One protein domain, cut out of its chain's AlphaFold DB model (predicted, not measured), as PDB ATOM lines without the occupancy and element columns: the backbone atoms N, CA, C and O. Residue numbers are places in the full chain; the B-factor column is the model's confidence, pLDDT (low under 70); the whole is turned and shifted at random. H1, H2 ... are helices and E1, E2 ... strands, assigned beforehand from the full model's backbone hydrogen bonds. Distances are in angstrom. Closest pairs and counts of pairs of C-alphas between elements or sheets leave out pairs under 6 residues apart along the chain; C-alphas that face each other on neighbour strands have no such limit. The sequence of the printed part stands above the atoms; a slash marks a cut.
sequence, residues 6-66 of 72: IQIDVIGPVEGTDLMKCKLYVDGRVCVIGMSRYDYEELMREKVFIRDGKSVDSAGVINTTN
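Overview. This is residues 6 to 66 of the 72 residues of an uncharacterized protein of Bacteroides acidifaciens (UniProt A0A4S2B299). A strongly twisted sheet of three strands has one short helix, H1, standing up from it, and a long tail with no named element, residues 46 to 66, loops back until residues 63 to 64 pair with the edge strand E1. The printed part has 61 residues, with three named strands and one named helix in the order E1, E2, E3, H1 along the chain; the sheet order is E1, E2, E3, antiparallel throughout, and the class is mixed, helices and strands. The whole is compact, with a radius of gyration of the C-alphas of 10.8 A, and rounded, spanning 29 by 23 by 21 A.

Arrangement. Begin with E1, residues 6 to 13, and its antiparallel neighbour E2, residues 19 to 26, a hairpin at 158 degrees; look for N 9 and O 23, 2.9 A apart, within hydrogen-bond range. E2 forms a second hairpin with E3, residues 29 to 36, antiparallel at 151 degrees, where N 20 and O 35 are 2.7 A apart. The three form a meander, each strand the antiparallel neighbour of the one before. Next comes H1, residues 37 to 45, on the sheet at a height of 9.3 A; it stands up from the sheet at 55 degrees. It lies over E2 and, only just, over E3, with 3 of its C-alphas. The closest C-alphas of E2 and H1 are those of Leu 19 and Arg 37, 5.4 A apart. Every O i to N i+4 pair in H1 is within hydrogen-bond range. Further on, residues 63 to 64 pair antiparallel with residues 9 to 10 of E1.

Along the chain. Find C-alpha 6 at (47.944, -28.716, -4.140); from there E1 runs 21.1 A to Pro 13. E2 covers 20.7 A and E3 22.0 A. H1 runs 12.5 A to C-alpha 45 at (33.190, -28.685, 8.814).

Size, cuts and confidence. The C-alphas farthest apart are those of Gly 16 and Asp 27, at 31.6 A. The links E1 to E2, E2 to E3 and E3 to H1 are tight. The printed part has no cut, and no printed residue is under 70 in pLDDT.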
ATOM      1  N   ILE A   6      49.348 -28.525  -3.771       97.50
ATOM      2  CA  ILE A   6      47.944 -28.716  -4.140       97.50
ATOM      3  C   ILE A   6      47.053 -27.592  -3.611       97.50
ATOM      4  O   ILE A   6      47.255 -27.087  -2.509       97.50
ATOM      5  N   GLN A   7      46.039 -27.221  -4.385       98.06
ATOM      6  CA  GLN A   7      44.957 -26.327  -3.961       98.06
ATOM      7  C   GLN A   7      43.653 -26.778  -4.612       98.06
ATOM      8  O   GLN A   7      43.659 -27.248  -5.752       98.06
ATOM      9  N   ILE A   8      42.539 -26.613  -3.905       98.19
ATOM     10  CA  ILE A   8      41.207 -26.885  -4.439       98.19
ATOM     11  C   ILE A   8      40.398 -25.594  -4.426       98.19
ATOM     12  O   ILE A   8      40.140 -25.045  -3.356       98.19
ATOM     13  N   ASP A   9      39.932 -25.174  -5.600       98.25
ATOM     14  CA  ASP A   9      38.870 -24.175  -5.709       98.25
ATOM     15  C   ASP A   9      37.542 -24.875  -5.988       98.25
ATOM     16  O   ASP A   9      37.437 -25.702  -6.898       98.25
ATOM     17  N   VAL A  10      36.492 -24.493  -5.270       98.38
ATOM     18  CA  VAL A  10      35.130 -24.978  -5.508       98.38
ATOM     19  C   VAL A  10      34.391 -23.939  -6.336       98.38
ATOM     20  O   VAL A  10      34.158 -22.826  -5.872       98.38
ATOM     21  N   ILE A  11      34.004 -24.296  -7.561       98.25
ATOM     22  CA  ILE A  11      33.219 -23.422  -8.445       98.25
ATOM     23  C   ILE A  11      31.767 -23.378  -7.963       98.25
ATOM     24  O   ILE A  11      31.185 -22.305  -7.849       98.25
ATOM     25  N   GLY A  12      31.185 -24.541  -7.667       97.69
ATOM     26  CA  GLY A  12      29.793 -24.647  -7.237       97.69
ATOM     27  C   GLY A  12      29.158 -25.991  -7.594       97.69
ATOM     28  O   GLY A  12      29.845 -26.872  -8.114       97.69
ATOM     29  N   PRO A  13      27.861 -26.172  -7.312       97.31
ATOM     30  CA  PRO A  13      27.148 -27.407  -7.621       97.31
ATOM     31  C   PRO A  13      27.035 -27.643  -9.134       97.31
ATOM     32  O   PRO A  13      26.917 -26.703  -9.920       97.31
ATOM     33  N   VAL A  14      27.040 -28.912  -9.535       97.56
ATOM     34  CA  VAL A  14      26.715 -29.358 -10.895       97.56
ATOM     35  C   VAL A  14      25.227 -29.691 -10.945       97.56
ATOM     36  O   VAL A  14      24.760 -30.588 -10.243       97.56
ATOM     37  N   GLU A  15      24.482 -28.962 -11.776       96.19
ATOM     38  CA  GLU A  15      23.030 -29.107 -11.910       96.19
ATOM     39  C   GLU A  15      22.614 -30.552 -12.233       96.19
ATOM     40  O   GLU A  15      23.225 -31.221 -13.067       96.19
ATOM     41  N   GLY A  16      21.573 -31.038 -11.551       96.81
ATOM     42  CA  GLY A  16      21.046 -32.394 -11.737       96.81
ATOM     43  C   GLY A  16      21.898 -33.516 -11.130       96.81
ATOM     44  O   GLY A  16      21.606 -34.683 -11.378       96.81
ATOM     45  N   THR A  17      22.931 -33.195 -10.342       97.62
ATOM     46  CA  THR A  17      23.795 -34.184  -9.675       97.62
ATOM     47  C   THR A  17      24.105 -33.786  -8.230       97.62
ATOM     48  O   THR A  17      23.974 -32.620  -7.861       97.62
ATOM     49  N   ASP A  18      24.612 -34.733  -7.439       97.44
ATOM     50  CA  ASP A  18      25.155 -34.472  -6.098       97.44
ATOM     51  C   ASP A  18      26.653 -34.118  -6.114       97.44
ATOM     52  O   ASP A  18      27.367 -34.341  -5.135       97.44
ATOM     53  N   LEU A  19      27.156 -33.579  -7.229       98.50
ATOM     54  CA  LEU A  19      28.555 -33.190  -7.380       98.50
ATOM     55  C   LEU A  19      28.744 -31.675  -7.269       98.50
ATOM     56  O   LEU A  19      27.950 -30.867  -7.743       98.50
ATOM     57  N   MET A  20      29.881 -31.305  -6.703       98.19
ATOM     58  CA  MET A  20      30.478 -29.984  -6.698       98.19
ATOM     59  C   MET A  20      31.582 -29.950  -7.756       98.19
ATOM     60  O   MET A  20      32.515 -30.757  -7.738       98.19
ATOM     61  N   LYS A  21      31.492 -29.002  -8.686       98.50
ATOM     62  CA  LYS A  21      32.525 -28.739  -9.685       98.50
ATOM     63  C   LYS A  21      33.687 -28.015  -9.023       98.50
ATOM     64  O   LYS A  21      33.499 -26.943  -8.445       98.50
ATOM     65  N   CYS A  22      34.886 -28.563  -9.162       98.50
ATOM     66  CA  CYS A  22      36.088 -28.018  -8.543       98.50
ATOM     67  C   CYS A  22      37.223 -27.879  -9.558       98.50
ATOM     68  O   CYS A  22      37.257 -28.576 -10.576       98.50
ATOM     69  N   LYS A  23      38.168 -26.989  -9.265       98.25
ATOM     70  CA  LYS A  23      39.483 -26.932  -9.901       98.25
ATOM     71  C   LYS A  23      40.501 -27.471  -8.907       98.25
ATOM     72  O   LYS A  23      40.635 -26.922  -7.818       98.25
ATOM     73  N   LEU A  24      41.203 -28.529  -9.286       98.19
ATOM     74  CA  LEU A  24      42.365 -29.017  -8.560       98.19
ATOM     75  C   LEU A  24      43.612 -28.445  -9.223       98.19
ATOM     76  O   LEU A  24      43.846 -28.684 -10.410       98.19
ATOM     77  N   TYR A  25      44.404 -27.710  -8.452       98.00
ATOM     78  CA  TYR A  25      45.719 -27.251  -8.867       98.00
ATOM     79  C   TYR A  25      46.769 -28.210  -8.324       98.00
ATOM     80  O   TYR A  25      46.742 -28.527  -7.139       98.00
ATOM     81  N   VAL A  26      47.680 -28.654  -9.187       96.81
ATOM     82  CA  VAL A  26      48.870 -29.434  -8.832       96.81
ATOM     83  C   VAL A  26      50.071 -28.764  -9.481       96.81
ATOM     84  O   VAL A  26      50.144 -28.699 -10.709       96.81
ATOM     85  N   ASP A  27      50.983 -28.224  -8.677       95.38
ATOM     86  CA  ASP A  27      52.172 -27.496  -9.157       95.38
ATOM     87  C   ASP A  27      51.828 -26.393 -10.177       95.38
ATOM     88  O   ASP A  27      52.457 -26.244 -11.227       95.38
ATOM     89  N   GLY A  28      50.751 -25.653  -9.895       91.50
ATOM     90  CA  GLY A  28      50.221 -24.589 -10.754       91.50
ATOM     91  C   GLY A  28      49.451 -25.063 -11.994       91.50
ATOM     92  O   GLY A  28      48.869 -24.239 -12.698       91.50
ATOM     93  N   ARG A  29      49.393 -26.372 -12.277       95.88
ATOM     94  CA  ARG A  29      48.571 -26.938 -13.359       95.88
ATOM     95  C   ARG A  29      47.165 -27.211 -12.864       95.88
ATOM     96  O   ARG A  29      47.004 -27.738 -11.773       95.88
ATOM     97  N   VAL A  30      46.161 -26.920 -13.685       96.69
ATOM     98  CA  VAL A  30      44.752 -27.056 -13.301       96.69
ATOM     99  C   VAL A  30      44.072 -28.234 -13.996       96.69
ATOM    100  O   VAL A  30      44.230 -28.436 -15.200       96.69
ATOM    101  N   CYS A  31      43.270 -28.980 -13.239       96.94
ATOM    102  CA  CYS A  31      42.318 -29.965 -13.742       96.94
ATOM    103  C   CYS A  31      40.929 -29.695 -13.149       96.94
ATOM    104  O   CYS A  31      40.812 -29.232 -12.015       96.94
ATOM    105  N   VAL A  32      39.870 -29.983 -13.906       97.56
ATOM    106  CA  VAL A  32      38.494 -29.918 -13.401       97.56
ATOM    107  C   VAL A  32      38.107 -31.289 -12.864       97.56
ATOM    108  O   VAL A  32      38.180 -32.276 -13.591       97.56
ATOM    109  N   ILE A  33      37.670 -31.336 -11.608       97.94
ATOM    110  CA  ILE A  33      37.225 -32.562 -10.937       97.94
ATOM    111  C   ILE A  33      35.816 -32.384 -10.358       97.94
ATOM    112  O   ILE A  33      35.349 -31.258 -10.159       97.94
ATOM    113  N   GLY A  34      35.148 -33.504 -10.084       98.12
ATOM    114  CA  GLY A  34      33.933 -33.548  -9.275       98.12
ATOM    115  C   GLY A  34      34.263 -33.987  -7.851       98.12
ATOM    116  O   GLY A  34      35.009 -34.943  -7.663       98.12
ATOM    117  N   MET A  35      33.697 -33.301  -6.867       98.31
ATOM    118  CA  MET A  35      33.700 -33.693  -5.455       98.31
ATOM    119  C   MET A  35      32.251 -33.926  -5.036       98.31
ATOM    120  O   MET A  35      31.389 -33.178  -5.483       98.31
ATOM    121  N   SER A  36      31.934 -34.932  -4.221       98.44
ATOM    122  CA  SER A  36      30.544 -35.083  -3.777       98.44
ATOM    123  C   SER A  36      30.123 -33.895  -2.899       98.44
ATOM    124  O   SER A  36      30.950 -33.278  -2.222       98.44
ATOM    125  N   ARG A  37      28.834 -33.546  -2.894       98.00
ATOM    126  CA  ARG A  37      28.304 -32.516  -1.988       98.00
ATOM    127  C   ARG A  37      28.559 -32.884  -0.523       98.00
ATOM    128  O   ARG A  37      28.894 -31.999   0.254       98.00
ATOM    129  N   TYR A  38      28.453 -34.168  -0.181       98.19
ATOM    130  CA  TYR A  38      28.766 -34.665   1.157       98.19
ATOM    131  C   TYR A  38      30.220 -34.359   1.543       98.19
ATOM    132  O   TYR A  38      30.454 -33.713   2.559       98.19
ATOM    133  N   ASP A  39      31.187 -34.723   0.695       98.31
ATOM    134  CA  ASP A  39      32.608 -34.471   0.971       98.31
ATOM    135  C   ASP A  39      32.904 -32.970   1.068       98.31
ATOM    136  O   ASP A  39      33.662 -32.541   1.933       98.31
ATOM    137  N   TYR A  40      32.272 -32.146   0.224       98.12
ATOM    138  CA  TYR A  40      32.385 -30.690   0.331       98.12
ATOM    139  C   TYR A  40      31.929 -30.179   1.703       98.12
ATOM    140  O   TYR A  40      32.618 -29.362   2.314       98.12
ATOM    141  N   GLU A  41      30.785 -30.649   2.197       97.44
ATOM    142  CA  GLU A  41      30.252 -30.247   3.499       97.44
ATOM    143  C   GLU A  41      31.116 -30.737   4.668       97.44
ATOM    144  O   GLU A  41      31.308 -29.990   5.629       97.44
ATOM    145  N   GLU A  42      31.682 -31.942   4.587       98.31
ATOM    146  CA  GLU A  42      32.629 -32.441   5.592       98.31
ATOM    147  C   GLU A  42      33.924 -31.617   5.602       98.31
ATOM    148  O   GLU A  42      34.359 -31.152   6.653       98.31
ATOM    149  N   LEU A  43      34.497 -31.313   4.436       97.19
ATOM    150  CA  LEU A  43      35.690 -30.462   4.339       97.19
ATOM    151  C   LEU A  43      35.429 -29.021   4.815       97.19
ATOM    152  O   LEU A  43      36.323 -28.370   5.362       97.19
ATOM    153  N   MET A  44      34.202 -28.519   4.647       97.06
ATOM    154  CA  MET A  44      33.756 -27.265   5.258       97.06
ATOM    155  C   MET A  44      33.739 -27.352   6.789       97.06
ATOM    156  O   MET A  44      34.216 -26.429   7.452       97.06
ATOM    157  N   ARG A  45      33.214 -28.448   7.358       97.31
ATOM    158  CA  ARG A  45      33.190 -28.685   8.814       97.31
ATOM    159  C   ARG A  45      34.600 -28.767   9.402       97.31
ATOM    160  O   ARG A  45      34.854 -28.146  10.433       97.31
ATOM    161  N   GLU A  46      35.517 -29.424   8.697       97.25
ATOM    162  CA  GLU A  46      36.936 -29.547   9.065       97.25
ATOM    163  C   GLU A  46      37.759 -28.273   8.809       97.25
ATOM    164  O   GLU A  46      38.953 -28.227   9.102       97.25
ATOM    165  N   LYS A  47      37.138 -27.205   8.286       96.19
ATOM    166  CA  LYS A  47      37.791 -25.913   8.002       96.19
ATOM    167  C   LYS A  47      38.990 -26.032   7.052       96.19
ATOM    168  O   LYS A  47      39.931 -25.244   7.123       96.19
ATOM    169  N   VAL A  48      38.940 -27.002   6.138       97.50
ATOM    170  CA  VAL A  48      39.914 -27.152   5.042       97.50
ATOM    171  C   VAL A  48      39.815 -25.968   4.076       97.50
ATOM    172  O   VAL A  48      40.811 -25.486   3.531       97.50
ATOM    173  N   PHE A  49      38.593 -25.479   3.892       98.00
ATOM    174  CA  PHE A  49      38.269 -24.309   3.099       98.00
ATOM    175  C   PHE A  49      38.379 -23.011   3.908       98.00
ATOM    176  O   PHE A  49      38.003 -22.958   5.078       98.00
ATOM    177  N   ILE A  50      38.850 -21.941   3.263       96.81
ATOM    178  CA  ILE A  50      39.083 -20.637   3.905       96.81
ATOM    179  C   ILE A  50      37.944 -19.627   3.696       96.81
ATOM    180  O   ILE A  50      38.023 -18.503   4.190       96.81
ATOM    181  N   ARG A  51      36.878 -19.996   2.969       95.94
ATOM    182  CA  ARG A  51      35.680 -19.162   2.757       95.94
ATOM    183  C   ARG A  51      34.413 -19.903   3.193       95.94
ATOM    184  O   ARG A  51      34.430 -21.101   3.462       95.94
ATOM    185  N   ASP A  52      33.298 -19.179   3.264       93.31
ATOM    186  CA  ASP A  52      32.018 -19.689   3.774       93.31
ATOM    187  C   ASP A  52      31.133 -20.384   2.723       93.31
ATOM    188  O   ASP A  52      30.082 -20.924   3.068       93.31
ATOM    189  N   GLY A  53      31.528 -20.365   1.446       93.94
ATOM    190  CA  GLY A  53      30.770 -20.977   0.355       93.94
ATOM    191  C   GLY A  53      29.510 -20.219  -0.078       93.94
ATOM    192  O   GLY A  53      28.773 -20.734  -0.916       93.94
ATOM    193  N   LYS A  54      29.224 -19.029   0.476       94.12
ATOM    194  CA  LYS A  54      27.970 -18.291   0.214       94.12
ATOM    195  C   LYS A  54      28.069 -17.284  -0.922       94.12
ATOM    196  O   LYS A  54      27.059 -16.932  -1.525       94.12
ATOM    197  N   SER A  55      29.272 -16.781  -1.180       95.38
ATOM    198  CA  SER A  55      29.534 -15.749  -2.181       95.38
ATOM    199  C   SER A  55      30.467 -16.271  -3.261       95.38
ATOM    200  O   SER A  55      31.373 -17.053  -2.988       95.38
ATOM    201  N   VAL A  56      30.270 -15.808  -4.490       97.00
ATOM    202  CA  VAL A  56      31.197 -16.054  -5.597       97.00
ATOM    203  C   VAL A  56      32.209 -14.909  -5.622       97.00
ATOM    204  O   VAL A  56      31.815 -13.748  -5.519       97.00
ATOM    205  N   ASP A  57      33.500 -15.220  -5.714       94.00
ATOM    206  CA  ASP A  57      34.537 -14.196  -5.879       94.00
ATOM    207  C   ASP A  57      34.748 -13.805  -7.354       94.00
ATOM    208  O   ASP A  57      34.077 -14.290  -8.265       94.00
ATOM    209  N   SER A  58      35.710 -12.919  -7.608       94.38
ATOM    210  CA  SER A  58      36.063 -12.477  -8.960       94.38
ATOM    211  C   SER A  58      36.633 -13.585  -9.855       94.38
ATOM    212  O   SER A  58      36.632 -13.428 -11.074       94.38
ATOM    213  N   ALA A  59      37.099 -14.702  -9.284       91.31
ATOM    214  CA  ALA A  59      37.588 -15.867 -10.019       91.31
ATOM    215  C   ALA A  59      36.472 -16.880 -10.340       91.31
ATOM    216  O   ALA A  59      36.729 -17.905 -10.983       91.31
ATOM    217  N   GLY A  60      35.233 -16.592  -9.926       95.81
ATOM    218  CA  GLY A  60      34.079 -17.451 -10.166       95.81
ATOM    219  C   GLY A  60      34.030 -18.661  -9.237       95.81
ATOM    220  O   GLY A  60      33.454 -19.680  -9.621       95.81
ATOM    221  N   VAL A  61      34.654 -18.589  -8.057       97.38
ATOM    222  CA  VAL A  61      34.685 -19.698  -7.094       97.38
ATOM    223  C   VAL A  61      33.933 -19.317  -5.820       97.38
ATOM    224  O   VAL A  61      33.951 -18.162  -5.386       97.38
ATOM    225  N   ILE A  62      33.227 -20.281  -5.228       98.00
ATOM    226  CA  ILE A  62      32.516 -20.112  -3.951       98.00
ATOM    227  C   ILE A  62      33.415 -20.413  -2.757       98.00
ATOM    228  O   ILE A  62      33.185 -19.906  -1.658       98.00
ATOM    229  N   ASN A  63      34.447 -21.232  -2.968       98.06
ATOM    230  CA  ASN A  63      35.383 -21.588  -1.924       98.06
ATOM    231  C   ASN A  63      36.775 -21.922  -2.453       98.06
ATOM    232  O   ASN A  63      36.934 -22.232  -3.630       98.06
ATOM    233  N   THR A  64      37.764 -21.877  -1.568       98.00
ATOM    234  CA  THR A  64      39.155 -22.234  -1.859       98.00
ATOM    235  C   THR A  64      39.818 -22.787  -0.608       98.00
ATOM    236  O   THR A  64      39.454 -22.413   0.509       98.00
ATOM    237  N   THR A  65      40.785 -23.679  -0.776       98.06
ATOM    238  CA  THR A  65      41.699 -24.081   0.298       98.06
ATOM    239  C   THR A  65      42.902 -23.143   0.356       98.06
ATOM    240  O   THR A  65      43.116 -22.332  -0.549       98.06
ATOM    241  N   ASN A  66      43.731 -23.289   1.392       97.19
ATOM    242  CA  ASN A  66      45.131 -22.877   1.291       97.19
ATOM    243  C   ASN A  66      45.863 -23.744   0.249       97.19
ATOM    244  O   ASN A  66      45.391 -24.823  -0.122       97.19
TER     245      ASN A  66